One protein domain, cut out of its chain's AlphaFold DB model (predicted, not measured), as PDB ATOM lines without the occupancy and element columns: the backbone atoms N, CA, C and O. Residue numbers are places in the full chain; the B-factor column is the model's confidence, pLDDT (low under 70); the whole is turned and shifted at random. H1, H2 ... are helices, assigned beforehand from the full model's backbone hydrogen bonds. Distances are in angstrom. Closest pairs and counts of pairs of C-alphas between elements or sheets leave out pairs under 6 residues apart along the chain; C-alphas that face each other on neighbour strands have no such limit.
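AT A GLANCE: This is residues 5 to 112 of the 115 residues of an uncharacterized protein of Actinobacteria bacterium (UniProt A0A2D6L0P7). Two long helices, H5 and H6, make a V: the last part of H5 meets the first part of H6. H1 runs side by side with H6 the opposite way, and H3 packs at a steep tilt on residues 73 to 80 of H5. H2 lies past the tip of the V, H4 leads into the first end of H5, and H7 lies beyond the last end of H6. The 108 printed residues hold seven named helices, H1 to H7 in order, and no named strand, an all-helix domain. It is only just loose, close to compact, with a radius of gyration of the C-alphas of 15.7 A, and flat, spanning 42 by 41 by 20 A.

HOW THE PARTS SIT: H6, residues 85 to 102, touches H1, residues 5 to 20; their closest C-alphas are those of Pro 7 and Gly 97, 4.2 A apart. They run opposite ways at a shallow tilt of 34.7 degrees, only just short of steep. With its residues 85 to 92 alone, H6 touches H5, residues 67 to 82, at a steep tilt of 64 degrees, opposite ways; the closest C-alphas are those of Tyr 79 and Ala 88, 4.5 A apart. H5, with residues 73 to 80 alone, touches H3, residues 37 to 48, at a steep tilt of 47 degrees; the closest C-alphas are those of Val 40 and Ile 80, 7.3 A apart. The packing of the helices is mostly crossed, but only just: of these three pairs that touch, one is at a shallow tilt. H4, residues 58 to 65, is close to H5 but not clearly touching, the C-alphas of Met 64 and Arg 70 being closest at 6.3 A. H2, residues 28 to 34, is likewise close to H5 but not clearly touching, the C-alphas of Ala 34 and Ile 80 being closest at 7.4 A. H7, residues 105 to 110, touches no helix and is only just apart from H6, at 8.4 A. In H1 to H7, every O i to N i+4 pair is within hydrogen-bond range.

IN THESE COORDINATES: H1 begins at C-alpha 5, (133.090, 109.339, 109.399), and is 22.1 A long from first to last C-alpha. H2 measures 10.2 A, H3 16.1 A, H4 10.5 A and H5 22.5 A. H6, the longest helix by residues, runs 25.6 A from C-alpha 85 at (138.428, 131.252, 121.163). H7 measures 9.0 A and ends at C-alpha 110, (135.574, 100.837, 127.526).

THE WHOLE: The two C-alphas farthest apart are those of Met 29 and Asp 106, 44.0 A. The printed part has no cut, and no link is long. Residues 50 to 55 stand free. The mean pLDDT of the printed part is 82.1; residues 49 to 53 and residue 112 are under 70.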
ATOM      1  N   VAL A   5     133.553 108.147 110.110       82.75
ATOM      2  CA  VAL A   5     133.090 109.339 109.399       82.75
ATOM      3  C   VAL A   5     133.071 110.562 110.314       82.75
ATOM      4  O   VAL A   5     133.596 111.603 109.938       82.75
ATOM      5  N   LEU A   6     132.518 110.443 111.526       83.44
ATOM      6  CA  LEU A   6     132.411 111.575 112.451       83.44
ATOM      7  C   LEU A   6     133.794 112.079 112.917       83.44
ATOM      8  O   LEU A   6     134.045 113.276 112.784       83.44
ATOM      9  N   PRO A   7     134.723 111.219 113.385       85.06
ATOM     10  CA  PRO A   7     136.093 111.640 113.669       85.06
ATOM     11  C   PRO A   7     136.806 112.263 112.464       85.06
ATOM     12  O   PRO A   7     137.466 113.284 112.620       85.06
ATOM     13  N   SER A   8     136.641 111.705 111.260       86.56
ATOM     14  CA  SER A   8     137.230 112.274 110.043       86.56
ATOM     15  C   SER A   8     136.681 113.668 109.725       86.56
ATOM     16  O   SER A   8     137.467 114.557 109.418       86.56
ATOM     17  N   ILE A   9     135.369 113.890 109.871       88.81
ATOM     18  CA  ILE A   9     134.749 115.217 109.707       88.81
ATOM     19  C   ILE A   9     135.308 116.206 110.734       88.81
ATOM     20  O   ILE A   9     135.658 117.323 110.366       88.81
ATOM     21  N   LEU A  10     135.432 115.800 112.003       88.00
ATOM     22  CA  LEU A  10     135.997 116.648 113.060       88.00
ATOM     23  C   LEU A  10     137.448 117.041 112.766       88.00
ATOM     24  O   LEU A  10     137.810 118.200 112.952       88.00
ATOM     25  N   VAL A  11     138.262 116.107 112.263       90.56
ATOM     26  CA  VAL A  11     139.637 116.407 111.841       90.56
ATOM     27  C   VAL A  11     139.641 117.379 110.665       90.56
ATOM     28  O   VAL A  11     140.340 118.385 110.729       90.56
ATOM     29  N   SER A  12     138.851 117.128 109.619       90.56
ATOM     30  CA  SER A  12     138.786 118.019 108.455       90.56
ATOM     31  C   SER A  12     138.340 119.431 108.844       90.56
ATOM     32  O   SER A  12     139.016 120.392 108.494       90.56
ATOM     33  N   LEU A  13     137.265 119.566 109.628       90.88
ATOM     34  CA  LEU A  13     136.780 120.862 110.113       90.88
ATOM     35  C   LEU A  13     137.793 121.554 111.029       90.88
ATOM     36  O   LEU A  13     137.996 122.758 110.902       90.88
ATOM     37  N   GLY A  14     138.449 120.809 111.922       89.50
ATOM     38  CA  GLY A  14     139.476 121.345 112.813       89.50
ATOM     39  C   GLY A  14     140.691 121.877 112.051       89.50
ATOM     40  O   GLY A  14     141.117 123.004 112.290       89.50
ATOM     41  N   VAL A  15     141.214 121.112 111.085       91.38
ATOM     42  CA  VAL A  15     142.345 121.547 110.244       91.38
ATOM     43  C   VAL A  15     141.955 122.746 109.385       91.38
ATOM     44  O   VAL A  15     142.662 123.751 109.388       91.38
ATOM     45  N   THR A  16     140.832 122.672 108.668       91.38
ATOM     46  CA  THR A  16     140.380 123.769 107.805       91.38
ATOM     47  C   THR A  16     140.120 125.038 108.613       91.38
ATOM     48  O   THR A  16     140.561 126.112 108.214       91.38
ATOM     49  N   GLY A  17     139.469 124.922 109.771       87.81
ATOM     50  CA  GLY A  17     139.209 126.047 110.661       87.81
ATOM     51  C   GLY A  17     140.485 126.723 111.153       87.81
ATOM     52  O   GLY A  17     140.613 127.934 110.983       87.81
ATOM     53  N   LEU A  18     141.457 125.946 111.651       88.12
ATOM     54  CA  LEU A  18     142.756 126.459 112.112       88.12
ATOM     55  C   LEU A  18     143.564 127.136 111.001       88.12
ATOM     56  O   LEU A  18     144.261 128.115 111.254       88.12
ATOM     57  N   VAL A  19     143.504 126.615 109.773       90.62
ATOM     58  CA  VAL A  19     144.214 127.212 108.634       90.62
ATOM     59  C   VAL A  19     143.556 128.523 108.207       90.62
ATOM     60  O   VAL A  19     144.260 129.498 107.958       90.62
ATOM     61  N   LEU A  20     142.221 128.563 108.141       89.69
ATOM     62  CA  LEU A  20     141.475 129.737 107.682       89.69
ATOM     63  C   LEU A  20     141.412 130.863 108.720       89.69
ATOM     64  O   LEU A  20     141.407 132.025 108.333       89.69
ATOM     65  N   HIS A  21     141.380 130.540 110.016       85.56
ATOM     66  CA  HIS A  21     141.257 131.518 111.107       85.56
ATOM     67  C   HIS A  21     142.590 131.814 111.802       85.56
ATOM     68  O   HIS A  21     142.639 132.425 112.873       85.56
ATOM     69  N   LYS A  22     143.703 131.422 111.172       79.44
ATOM     70  CA  LYS A  22     145.044 131.668 111.692       79.44
ATOM     71  C   LYS A  22     145.283 133.168 111.881       79.44
ATOM     72  O   LYS A  22     145.335 133.921 110.913       79.44
ATOM     73  N   GLY A  23     145.507 133.577 113.129       74.25
ATOM     74  CA  GLY A  23     145.833 134.962 113.478       74.25
ATOM     75  C   GLY A  23     144.639 135.918 113.514       74.25
ATOM     76  O   GLY A  23     144.856 137.122 113.633       74.25
ATOM     77  N   MET A  24     143.403 135.416 113.423       78.88
ATOM     78  CA  MET A  24     142.207 136.218 113.679       78.88
ATOM     79  C   MET A  24     141.840 136.124 115.162       78.88
ATOM     80  O   MET A  24     141.445 135.064 115.629       78.88
ATOM     81  N   ASP A  25     141.975 137.231 115.893       78.25
ATOM     82  CA  ASP A  25     141.484 137.361 117.268       78.25
ATOM     83  C   ASP A  25     140.203 138.200 117.245       78.25
ATOM     84  O   ASP A  25     140.241 139.429 117.128       78.25
ATOM     85  N   TYR A  26     139.056 137.527 117.299       78.06
ATOM     86  CA  TYR A  26     137.756 138.195 117.263       78.06
ATOM     87  C   TYR A  26     137.399 138.858 118.598       78.06
ATOM     88  O   TYR A  26     136.503 139.704 118.634       78.06
ATOM     89  N   ASN A  27     138.081 138.507 119.698       78.50
ATOM     90  CA  ASN A  27     137.830 139.102 121.006       78.50
ATOM     91  C   ASN A  27     139.117 139.252 121.847       78.50
ATOM     92  O   ASN A  27     139.328 138.524 122.828       78.50
ATOM     93  N   PRO A  28     139.934 140.278 121.546       77.75
ATOM     94  CA  PRO A  28     141.240 140.466 122.174       77.75
ATOM     95  C   PRO A  28     141.167 140.811 123.668       77.75
ATOM     96  O   PRO A  28     142.148 140.645 124.395       77.75
ATOM     97  N   MET A  29     140.011 141.261 124.172       76.88
ATOM     98  CA  MET A  29     139.834 141.512 125.605       76.88
ATOM     99  C   MET A  29     139.869 140.215 126.416       76.88
ATOM    100  O   MET A  29     140.528 140.166 127.454       76.88
ATOM    101  N   ILE A  30     139.216 139.147 125.947       74.06
ATOM    102  CA  ILE A  30     139.220 137.848 126.647       74.06
ATOM    103  C   ILE A  30     140.643 137.273 126.671       74.06
ATOM    104  O   ILE A  30     141.073 136.693 127.673       74.06
ATOM    105  N   ASN A  31     141.409 137.502 125.602       71.44
ATOM    106  CA  ASN A  31     142.804 137.088 125.473       71.44
ATOM    107  C   ASN A  31     143.690 137.669 126.586       71.44
ATOM    108  O   ASN A  31     144.423 136.935 127.257       71.44
ATOM    109  N   ALA A  32     143.549 138.969 126.850       74.19
ATOM    110  CA  ALA A  32     144.329 139.669 127.867       74.19
ATOM    111  C   ALA A  32     144.094 139.128 129.292       74.19
ATOM    112  O   ALA A  32     145.043 139.000 130.066       74.19
ATOM    113  N   TYR A  33     142.856 138.762 129.642       74.56
ATOM    114  CA  TYR A  33     142.535 138.250 130.981       74.56
ATOM    115  C   TYR A  33     142.935 136.786 131.179       74.56
ATOM    116  O   TYR A  33     143.447 136.405 132.236       74.56
ATOM    117  N   ALA A  34     142.723 135.950 130.167       71.25
ATOM    118  CA  ALA A  34     142.909 134.509 130.287       71.25
ATOM    119  C   ALA A  34     144.384 134.066 130.222       71.25
ATOM    120  O   ALA A  34     144.723 133.010 130.752       71.25
ATOM    121  N   LYS A  35     145.281 134.886 129.655       73.31
ATOM    122  CA  LYS A  35     146.738 134.642 129.653       73.31
ATOM    123  C   LYS A  35     147.455 135.112 130.920       73.31
ATOM    124  O   LYS A  35     148.681 135.031 130.999       73.31
ATOM    125  N   THR A  36     146.726 135.603 131.920       81.56
ATOM    126  CA  THR A  36     147.355 135.994 133.184       81.56
ATOM    127  C   THR A  36     148.000 134.769 133.860       81.56
ATOM    128  O   THR A  36     147.391 133.694 133.892       81.56
ATOM    129  N   PRO A  37     149.214 134.899 134.438       81.81
ATOM    130  CA  PRO A  37     149.925 133.776 135.061       81.81
ATOM    131  C   PRO A  37     149.104 133.044 136.126       81.81
ATOM    132  O   PRO A  37     149.229 131.833 136.295       81.81
ATOM    133  N   PHE A  38     148.227 133.774 136.816       84.50
ATOM    134  CA  PHE A  38     147.306 133.216 137.795       84.50
ATOM    135  C   PHE A  38     146.305 132.236 137.165       84.50
ATOM    136  O   PHE A  38     146.181 131.106 137.634       84.50
ATOM    137  N   VAL A  39     145.627 132.633 136.082       81.06
ATOM    138  CA  VAL A  39     144.635 131.790 135.394       81.06
ATOM    139  C   VAL A  39     145.303 130.550 134.807       81.06
ATOM    140  O   VAL A  39     144.829 129.436 135.025       81.06
ATOM    141  N   VAL A  40     146.449 130.722 134.144       81.50
ATOM    142  CA  VAL A  40     147.225 129.603 133.588       81.50
ATOM    143  C   VAL A  40     147.688 128.646 134.692       81.50
ATOM    144  O   VAL A  40     147.576 127.430 134.532       81.50
ATOM    145  N   GLY A  41     148.152 129.167 135.832       81.56
ATOM    146  CA  GLY A  41     148.578 128.363 136.977       81.56
ATOM    147  C   GLY A  41     147.438 127.536 137.572       81.56
ATOM    148  O   GLY A  41     147.579 126.326 137.740       81.56
ATOM    149  N   VAL A  42     146.279 128.157 137.817       83.00
ATOM    150  CA  VAL A  42     145.088 127.458 138.328       83.00
ATOM    151  C   VAL A  42     144.620 126.380 137.349       83.00
ATOM    152  O   VAL A  42     144.357 125.251 137.763       83.00
ATOM    153  N   LEU A  43     144.559 126.687 136.051       79.38
ATOM    154  CA  LEU A  43     144.155 125.719 135.030       79.38
ATOM    155  C   LEU A  43     145.129 124.548 134.938       79.38
ATOM    156  O   LEU A  43     144.698 123.398 134.905       79.38
ATOM    157  N   THR A  44     146.431 124.825 134.967       77.88
ATOM    158  CA  THR A  44     147.463 123.784 134.939       77.88
ATOM    159  C   THR A  44     147.336 122.858 136.145       77.88
ATOM    160  O   THR A  44     147.365 121.645 135.964       77.88
ATOM    161  N   LEU A  45     147.114 123.400 137.347       79.06
ATOM    162  CA  LEU A  45     146.897 122.611 138.567       79.06
ATOM    163  C   LEU A  45     145.618 121.764 138.504       79.06
ATOM    164  O   LEU A  45     145.599 120.626 138.978       79.06
ATOM    165  N   LEU A  46     144.552 122.297 137.904       76.56
ATOM    166  CA  LEU A  46     143.327 121.537 137.665       76.56
ATOM    167  C   LEU A  46     143.576 120.391 136.676       76.56
ATOM    168  O   LEU A  46     143.081 119.290 136.892       76.56
ATOM    169  N   LEU A  47     144.367 120.607 135.625       74.50
ATOM    170  CA  LEU A  47     144.633 119.618 134.576       74.50
ATOM    171  C   LEU A  47     145.577 118.499 135.002       74.50
ATOM    172  O   LEU A  47     145.293 117.332 134.729       74.50
ATOM    173  N   THR A  48     146.680 118.831 135.677       71.31
ATOM    174  CA  THR A  48     147.652 117.831 136.152       71.31
ATOM    175  C   THR A  48     147.078 116.942 137.243       71.31
ATOM    176  O   THR A  48     147.631 115.872 137.495       71.31
ATOM    177  N   ARG A  49     145.926 117.343 137.811       65.25
ATOM    178  CA  ARG A  49     145.333 116.817 139.037       65.25
ATOM    179  C   ARG A  49     146.326 117.023 140.179       65.25
ATOM    180  O   ARG A  49     147.528 116.813 140.057       65.25
ATOM    181  N   THR A  50     145.829 117.360 141.359       65.06
ATOM    182  CA  THR A  50     146.694 117.453 142.544       65.06
ATOM    183  C   THR A  50     147.386 116.133 142.884       65.06
ATOM    184  O   THR A  50     148.221 116.140 143.775       65.06
ATOM    185  N   SER A  51     147.099 115.028 142.177       61.91
ATOM    186  CA  SER A  51     147.609 113.673 142.415       61.91
ATOM    187  C   SER A  51     149.130 113.547 142.457       61.91
ATOM    188  O   SER A  51     149.620 112.547 142.961       61.91
ATOM    189  N   LEU A  52     149.881 114.529 141.947       64.25
ATOM    190  CA  LEU A  52     151.337 114.584 142.137       64.25
ATOM    191  C   LEU A  52     151.740 114.876 143.595       64.25
ATOM    192  O   LEU A  52     152.831 114.502 144.008       64.25
ATOM    193  N   LEU A  53     150.877 115.548 144.360       69.94
ATOM    194  CA  LEU A  53     151.119 115.985 145.740       69.94
ATOM    195  C   LEU A  53     150.113 115.392 146.738       69.94
ATOM    196  O   LEU A  53     150.464 115.124 147.881       69.94
ATOM    197  N   THR A  54     148.853 115.220 146.336       73.12
ATOM    198  CA  THR A  54     147.776 114.716 147.192       73.12
ATOM    199  C   THR A  54     146.589 114.211 146.371       73.12
ATOM    200  O   THR A  54     146.301 114.718 145.280       73.12
ATOM    201  N   ASP A  55     145.863 113.229 146.899       74.44
ATOM    202  CA  ASP A  55     144.646 112.744 146.259       74.44
ATOM    203  C   ASP A  55     143.626 113.882 146.093       74.44
ATOM    204  O   ASP A  55     143.330 114.605 147.049       74.44
ATOM    205  N   PRO A  56     143.064 114.075 144.885       76.00
ATOM    206  CA  PRO A  56     142.092 115.130 144.669       76.00
ATOM    207  C   PRO A  56     140.832 114.863 145.508       76.00
ATOM    208  O   PRO A  56     140.343 113.728 145.536       76.00
ATOM    209  N   PRO A  57     140.252 115.895 146.149       80.81
ATOM    210  CA  PRO A  57     139.070 115.723 146.983       80.81
ATOM    211  C   PRO A  57     137.912 115.126 146.171       80.81
ATOM    212  O   PRO A  57     137.725 115.445 144.994       80.81
ATOM    213  N   SER A  58     137.103 114.271 146.805       81.69
ATOM    214  CA  SER A  58     136.052 113.473 146.143       81.69
ATOM    215  C   SER A  58     135.090 114.309 145.291       81.69
ATOM    216  O   SER A  58     134.722 113.908 144.185       81.69
ATOM    217  N   ARG A  59     134.743 115.514 145.762       83.75
ATOM    218  CA  ARG A  59     133.906 116.474 145.027       83.75
ATOM    219  C   ARG A  59     134.588 117.003 143.766       83.75
ATOM    220  O   ARG A  59     133.952 117.050 142.718       83.75
ATOM    221  N   LEU A  60     135.874 117.347 143.844       79.75
ATOM    222  CA  LEU A  60     136.640 117.815 142.686       79.75
ATOM    223  C   LEU A  60     136.805 116.695 141.657       79.75
ATOM    224  O   LEU A  60     136.620 116.924 140.465       79.75
ATOM    225  N   LYS A  61     137.066 115.466 142.115       79.69
ATOM    226  CA  LYS A  61     137.148 114.286 141.248       79.69
ATOM    227  C   LYS A  61     135.838 114.052 140.494       79.69
ATOM    228  O   LYS A  61     135.868 113.872 139.281       79.69
ATOM    229  N   SER A  62     134.701 114.101 141.190       83.00
ATOM    230  CA  SER A  62     133.380 113.950 140.569       83.00
ATOM    231  C   SER A  62     133.087 115.075 139.568       83.00
ATOM    232  O   SER A  62     132.671 114.805 138.442       83.00
ATOM    233  N   PHE A  63     133.408 116.320 139.929       83.44
ATOM    234  CA  PHE A  63     133.244 117.481 139.057       83.44
ATOM    235  C   PHE A  63     134.064 117.353 137.767       83.44
ATOM    236  O   PHE A  63     133.513 117.444 136.672       83.44
ATOM    237  N   MET A  64     135.357 117.040 137.882       79.94
ATOM    238  CA  MET A  64     136.263 116.847 136.744       79.94
ATOM    239  C   MET A  64     135.917 115.632 135.875       79.94
ATOM    240  O   MET A  64     136.299 115.573 134.706       79.94
ATOM    241  N   GLN A  65     135.232 114.633 136.430       81.94
ATOM    242  CA  GLN A  65     134.813 113.453 135.680       81.94
ATOM    243  C   GLN A  65     133.561 113.688 134.835       81.94
ATOM    244  O   GLN A  65     133.309 112.869 133.952       81.94
ATOM    245  N   SER A  66     132.820 114.777 135.059       86.62
ATOM    246  CA  SER A  66     131.641 115.114 134.260       86.62
ATOM    247  C   SER A  66     132.012 115.460 132.812       86.62
ATOM    248  O   SER A  66     133.005 116.140 132.553       86.62
ATOM    249  N   THR A  67     131.197 115.010 131.854       85.50
ATOM    250  CA  THR A  67     131.405 115.254 130.415       85.50
ATOM    251  C   THR A  67     131.521 116.746 130.101       85.50
ATOM    252  O   THR A  67     132.403 117.152 129.347       85.50
ATOM    253  N   PHE A  68     130.683 117.572 130.737       86.25
ATOM    254  CA  PHE A  68     130.730 119.025 130.588       86.25
ATOM    255  C   PHE A  68     132.071 119.601 131.051       86.25
ATOM    256  O   PHE A  68     132.701 120.346 130.308       86.25
ATOM    257  N   MET A  69     132.567 119.209 132.230       84.12
ATOM    258  CA  MET A  69     133.846 119.733 132.713       84.12
ATOM    259  C   MET A  69     135.041 119.244 131.913       84.12
ATOM    260  O   MET A  69     135.983 120.007 131.729       84.12
ATOM    261  N   ARG A  70     135.014 118.016 131.390       85.75
ATOM    262  CA  ARG A  70     136.055 117.542 130.464       85.75
ATOM    263  C   ARG A  70     136.097 118.383 129.197       85.75
ATOM    264  O   ARG A  70     137.181 118.743 128.754       85.75
ATOM    265  N   PHE A  71     134.930 118.719 128.650       88.31
ATOM    266  CA  PHE A  71     134.831 119.606 127.496       88.31
ATOM    267  C   PHE A  71     135.344 121.013 127.819       88.31
ATOM    268  O   PHE A  71     136.164 121.544 127.077       88.31
ATOM    269  N   VAL A  72     134.927 121.588 128.950       87.75
ATOM    270  CA  VAL A  72     135.390 122.908 129.406       87.75
ATOM    271  C   VAL A  72     136.906 122.924 129.598       87.75
ATOM    272  O   VAL A  72     137.569 123.839 129.124       87.75
ATOM    273  N   LEU A  73     137.478 121.900 130.236       86.12
ATOM    274  CA  LEU A  73     138.924 121.777 130.424       86.12
ATOM    275  C   LEU A  73     139.663 121.629 129.091       86.12
ATOM    276  O   LEU A  73     140.677 122.290 128.895       86.12
ATOM    277  N   LEU A  74     139.150 120.807 128.172       89.00
ATOM    278  CA  LEU A  74     139.712 120.678 126.831       89.00
ATOM    279  C   LEU A  74     139.726 122.032 126.113       89.00
ATOM    280  O   LEU A  74     140.762 122.438 125.598       89.00
ATOM    281  N   LEU A  75     138.602 122.750 126.135       88.69
ATOM    282  CA  LEU A  75     138.483 124.060 125.506       88.69
ATOM    283  C   LEU A  75     139.438 125.081 126.138       88.69
ATOM    284  O   LEU A  75     140.100 125.818 125.418       88.69
ATOM    285  N   LEU A  76     139.558 125.092 127.468       86.62
ATOM    286  CA  LEU A  76     140.473 125.975 128.194       86.62
ATOM    287  C   LEU A  76     141.939 125.691 127.852       86.62
ATOM    288  O   LEU A  76     142.707 126.628 127.655       86.62
ATOM    289  N   VAL A  77     142.332 124.421 127.731       85.81
ATOM    290  CA  VAL A  77     143.683 124.041 127.282       85.81
ATOM    291  C   VAL A  77     143.934 124.515 125.860       85.81
ATOM    292  O   VAL A  77     144.959 125.138 125.583       85.81
ATOM    293  N   SER A  78     142.995 124.238 124.956       88.81
ATOM    294  CA  SER A  78     143.087 124.673 123.567       88.81
ATOM    295  C   SER A  78     143.167 126.197 123.461       88.81
ATOM    296  O   SER A  78     143.935 126.714 122.653       88.81
ATOM    297  N   TYR A  79     142.447 126.909 124.326       87.12
ATOM    298  CA  TYR A  79     142.456 128.363 124.414       87.12
ATOM    299  C   TYR A  79     143.775 128.923 124.938       87.12
ATOM    300  O   TYR A  79     144.313 129.845 124.341       87.12
ATOM    301  N   ILE A  80     144.349 128.357 126.003       82.81
ATOM    302  CA  ILE A  80     145.675 128.776 126.488       82.81
ATOM    303  C   ILE A  80     146.734 128.602 125.388       82.81
ATOM    304  O   ILE A  80     147.623 129.437 125.250       82.81
ATOM    305  N   SER A  81     146.626 127.524 124.607       82.94
ATOM    306  CA  SER A  81     147.580 127.188 123.545       82.94
ATOM    307  C   SER A  81     147.504 128.132 122.338       82.94
ATOM    308  O   SER A  81     148.527 128.514 121.779       82.94
ATOM    309  N   THR A  82     146.293 128.512 121.932       85.12
ATOM    310  CA  THR A  82     146.058 129.319 120.719       85.12
ATOM    311  C   THR A  82     145.981 130.810 121.020       85.12
ATOM    312  O   THR A  82     146.515 131.632 120.281       85.12
ATOM    313  N   GLY A  83     145.411 131.162 122.170       78.56
ATOM    314  CA  GLY A  83     145.190 132.533 122.588       78.56
ATOM    315  C   GLY A  83     143.964 133.184 121.963       78.56
ATOM    316  O   GLY A  83     143.834 134.389 122.096       78.56
ATOM    317  N   ASP A  84     143.088 132.442 121.302       84.69
ATOM    318  CA  ASP A  84     141.839 132.958 120.745       84.69
ATOM    319  C   ASP A  84     140.775 131.850 120.768       84.69
ATOM    320  O   ASP A  84     141.096 130.657 120.784       84.69
ATOM    321  N   ILE A  85     139.498 132.222 120.882       85.81
ATOM    322  CA  ILE A  85     138.428 131.252 121.163       85.81
ATOM    323  C   ILE A  85     138.075 130.416 119.934       85.81
ATOM    324  O   ILE A  85     137.746 129.237 120.061       85.81
ATOM    325  N   GLU A  86     138.203 130.984 118.742       86.75
ATOM    326  CA  GLU A  86     137.920 130.321 117.478       86.75
ATOM    327  C   GLU A  86     138.923 129.197 117.218       86.75
ATOM    328  O   GLU A  86     138.530 128.038 117.041       86.75
ATOM    329  N   ASN A  87     140.222 129.501 117.278       87.75
ATOM    330  CA  ASN A  87     141.262 128.491 117.128       87.75
ATOM    331  C   ASN A  87     141.230 127.500 118.294       87.75
ATOM    332  O   ASN A  87     141.509 126.322 118.072       87.75
ATOM    333  N   ALA A  88     140.810 127.902 119.499       89.81
ATOM    334  CA  ALA A  88     140.586 126.964 120.598       89.81
ATOM    335  C   ALA A  88     139.509 125.922 120.268       89.81
ATOM    336  O   ALA A  88     139.714 124.731 120.505       89.81
ATOM    337  N   ILE A  89     138.378 126.347 119.698       90.69
ATOM    338  CA  ILE A  89     137.288 125.451 119.294       90.69
ATOM    339  C   ILE A  89     137.758 124.517 118.175       90.69
ATOM    340  O   ILE A  89     137.562 123.302 118.267       90.69
ATOM    341  N   PHE A  90     138.423 125.045 117.142       92.50
ATOM    342  CA  PHE A  90     138.946 124.219 116.051       92.50
ATOM    343  C   PHE A  90     140.017 123.232 116.522       92.50
ATOM    344  O   PHE A  90     140.002 122.069 116.114       92.50
ATOM    345  N   LEU A  91     140.895 123.650 117.433       91.00
ATOM    346  CA  LEU A  91     141.910 122.791 118.032       91.00
ATOM    347  C   LEU A  91     141.289 121.705 118.921       91.00
ATOM    348  O   LEU A  91     141.719 120.554 118.864       91.00
ATOM    349  N   ALA A  92     140.256 122.034 119.700       91.56
ATOM    350  CA  ALA A  92     139.522 121.060 120.502       91.56
ATOM    351  C   ALA A  92     138.823 120.015 119.613       91.56
ATOM    352  O   ALA A  92     138.917 118.816 119.879       91.56
ATOM    353  N   MET A  93     138.178 120.440 118.519       90.62
ATOM    354  CA  MET A  93     137.571 119.526 117.541       90.62
ATOM    355  C   MET A  93     138.613 118.637 116.860       90.62
ATOM    356  O   MET A  93     138.401 117.428 116.748       90.62
ATOM    357  N   LEU A  94     139.753 119.210 116.463       91.06
ATOM    358  CA  LEU A  94     140.866 118.463 115.885       91.06
ATOM    359  C   LEU A  94     141.371 117.390 116.854       91.06
ATOM    360  O   LEU A  94     141.519 116.230 116.469       91.06
ATOM    361  N   PHE A  95     141.586 117.758 118.117       91.00
ATOM    362  CA  PHE A  95     142.026 116.835 119.157       91.00
ATOM    363  C   PHE A  95     141.034 115.681 119.355       91.00
ATOM    364  O   PHE A  95     141.438 114.516 119.351       91.00
ATOM    365  N   LEU A  96     139.733 115.980 119.461       89.81
ATOM    366  CA  LEU A  96     138.687 114.960 119.591       89.81
ATOM    367  C   LEU A  96     138.621 114.043 118.364       89.81
ATOM    368  O   LEU A  96     138.458 112.832 118.505       89.81
ATOM    369  N   GLY A  97     138.774 114.591 117.160       86.50
ATOM    370  CA  GLY A  97     138.826 113.799 115.935       86.50
ATOM    371  C   GLY A  97     140.027 112.848 115.916       86.50
ATOM    372  O   GLY A  97     139.867 111.647 115.699       86.50
ATOM    373  N   LEU A  98     141.224 113.363 116.213       88.94
ATOM    374  CA  LEU A  98     142.464 112.585 116.210       88.94
ATOM    375  C   LEU A  98     142.452 111.474 117.259       88.94
ATOM    376  O   LEU A  98     142.753 110.326 116.929       88.94
ATOM    377  N   ILE A  99     142.059 111.780 118.500       86.94
ATOM    378  CA  ILE A  99     142.068 110.777 119.568       86.94
ATOM    379  C   ILE A  99     141.099 109.636 119.255       86.94
ATOM    380  O   ILE A  99     141.432 108.473 119.455       86.94
ATOM    381  N   GLN A 100     139.930 109.936 118.676       84.50
ATOM    382  CA  GLN A 100     138.959 108.908 118.299       84.50
ATOM    383  C   GLN A 100     139.419 108.071 117.098       84.50
ATOM    384  O   GLN A 100     139.095 106.881 117.029       84.50
ATOM    385  N   LEU A 101     140.194 108.647 116.172       86.31
ATOM    386  CA  LEU A 101     140.797 107.907 115.059       86.31
ATOM    387  C   LEU A 101     141.899 106.950 115.528       86.31
ATOM    388  O   LEU A 101     141.922 105.811 115.067       86.31
ATOM    389  N   ILE A 102     142.759 107.391 116.450       87.38
ATOM    390  CA  ILE A 102     143.888 106.604 116.979       87.38
ATOM    391  C   ILE A 102     143.410 105.466 117.895       87.38
ATOM    392  O   ILE A 102     144.044 104.416 117.976       87.38
ATOM    393  N   ARG A 103     142.272 105.657 118.565       81.81
ATOM    394  CA  ARG A 103     141.729 104.728 119.556       81.81
ATOM    395  C   ARG A 103     141.447 103.326 119.005       81.81
ATOM    396  O   ARG A 103     140.765 103.160 117.989       81.81
ATOM    397  N   THR A 104     141.894 102.318 119.746       82.25
ATOM    398  CA  THR A 104     141.724 100.889 119.436       82.25
ATOM    399  C   THR A 104     140.288 100.399 119.672       82.25
ATOM    400  O   THR A 104     139.458 101.095 120.262       82.25
ATOM    401  N   LYS A 105     139.957  99.185 119.200       76.50
ATOM    402  CA  LYS A 105     138.620  98.589 119.398       76.50
ATOM    403  C   LYS A 105     138.309  98.364 120.885       76.50
ATOM    404  O   LYS A 105     137.240  98.767 121.331       76.50
ATOM    405  N   ASP A 106     139.265  97.835 121.642       79.56
ATOM    406  CA  ASP A 106     139.094  97.551 123.073       79.56
ATOM    407  C   ASP A 106     138.888  98.837 123.878       79.56
ATOM    408  O   ASP A 106     138.034  98.923 124.762       79.56
ATOM    409  N   GLU A 107     139.625  99.894 123.534       78.31
ATOM    410  CA  GLU A 107     139.413 101.204 124.133       78.31
ATOM    411  C   GLU A 107     138.031 101.747 123.776       78.31
ATOM    412  O   GLU A 107     137.392 102.334 124.647       78.31
ATOM    413  N   ARG A 108     137.554 101.562 122.527       75.88
ATOM    414  CA  ARG A 108     136.205 101.951 122.047       75.88
ATOM    415  C   ARG A 108     135.081 101.370 122.891       75.88
ATOM    416  O   ARG A 108     134.151 102.096 123.232       75.88
ATOM    417  N   GLU A 109     135.227 100.123 123.306       75.31
ATOM    418  CA  GLU A 109     134.259  99.441 124.163       75.31
ATOM    419  C   GLU A 109     134.272  99.968 125.605       75.31
ATOM    420  O   GLU A 109     133.213 100.132 126.207       75.31
ATOM    421  N   ARG A 110     135.447 100.322 126.147       75.88
ATOM    422  CA  ARG A 110     135.574 100.837 127.526       75.88
ATOM    423  C   ARG A 110     135.071 102.274 127.718       75.88
ATOM    424  O   ARG A 110     134.675 102.633 128.825       75.88
ATOM    425  N   HIS A 111     135.083 103.104 126.673       75.06
ATOM    426  CA  HIS A 111     134.721 104.533 126.765       75.06
ATOM    427  C   HIS A 111     133.814 105.010 125.610       75.06
ATOM    428  O   HIS A 111     134.211 105.898 124.862       75.06
ATOM    429  N   PRO A 112     132.632 104.429 125.368       61.00
ATOM    430  CA  PRO A 112     131.912 104.498 124.079       61.00
ATOM    431  C   PRO A 112     131.603 105.907 123.533       61.00
ATOM    432  O   PRO A 112     131.304 106.055 122.350       61.00
TER     433      PRO A 112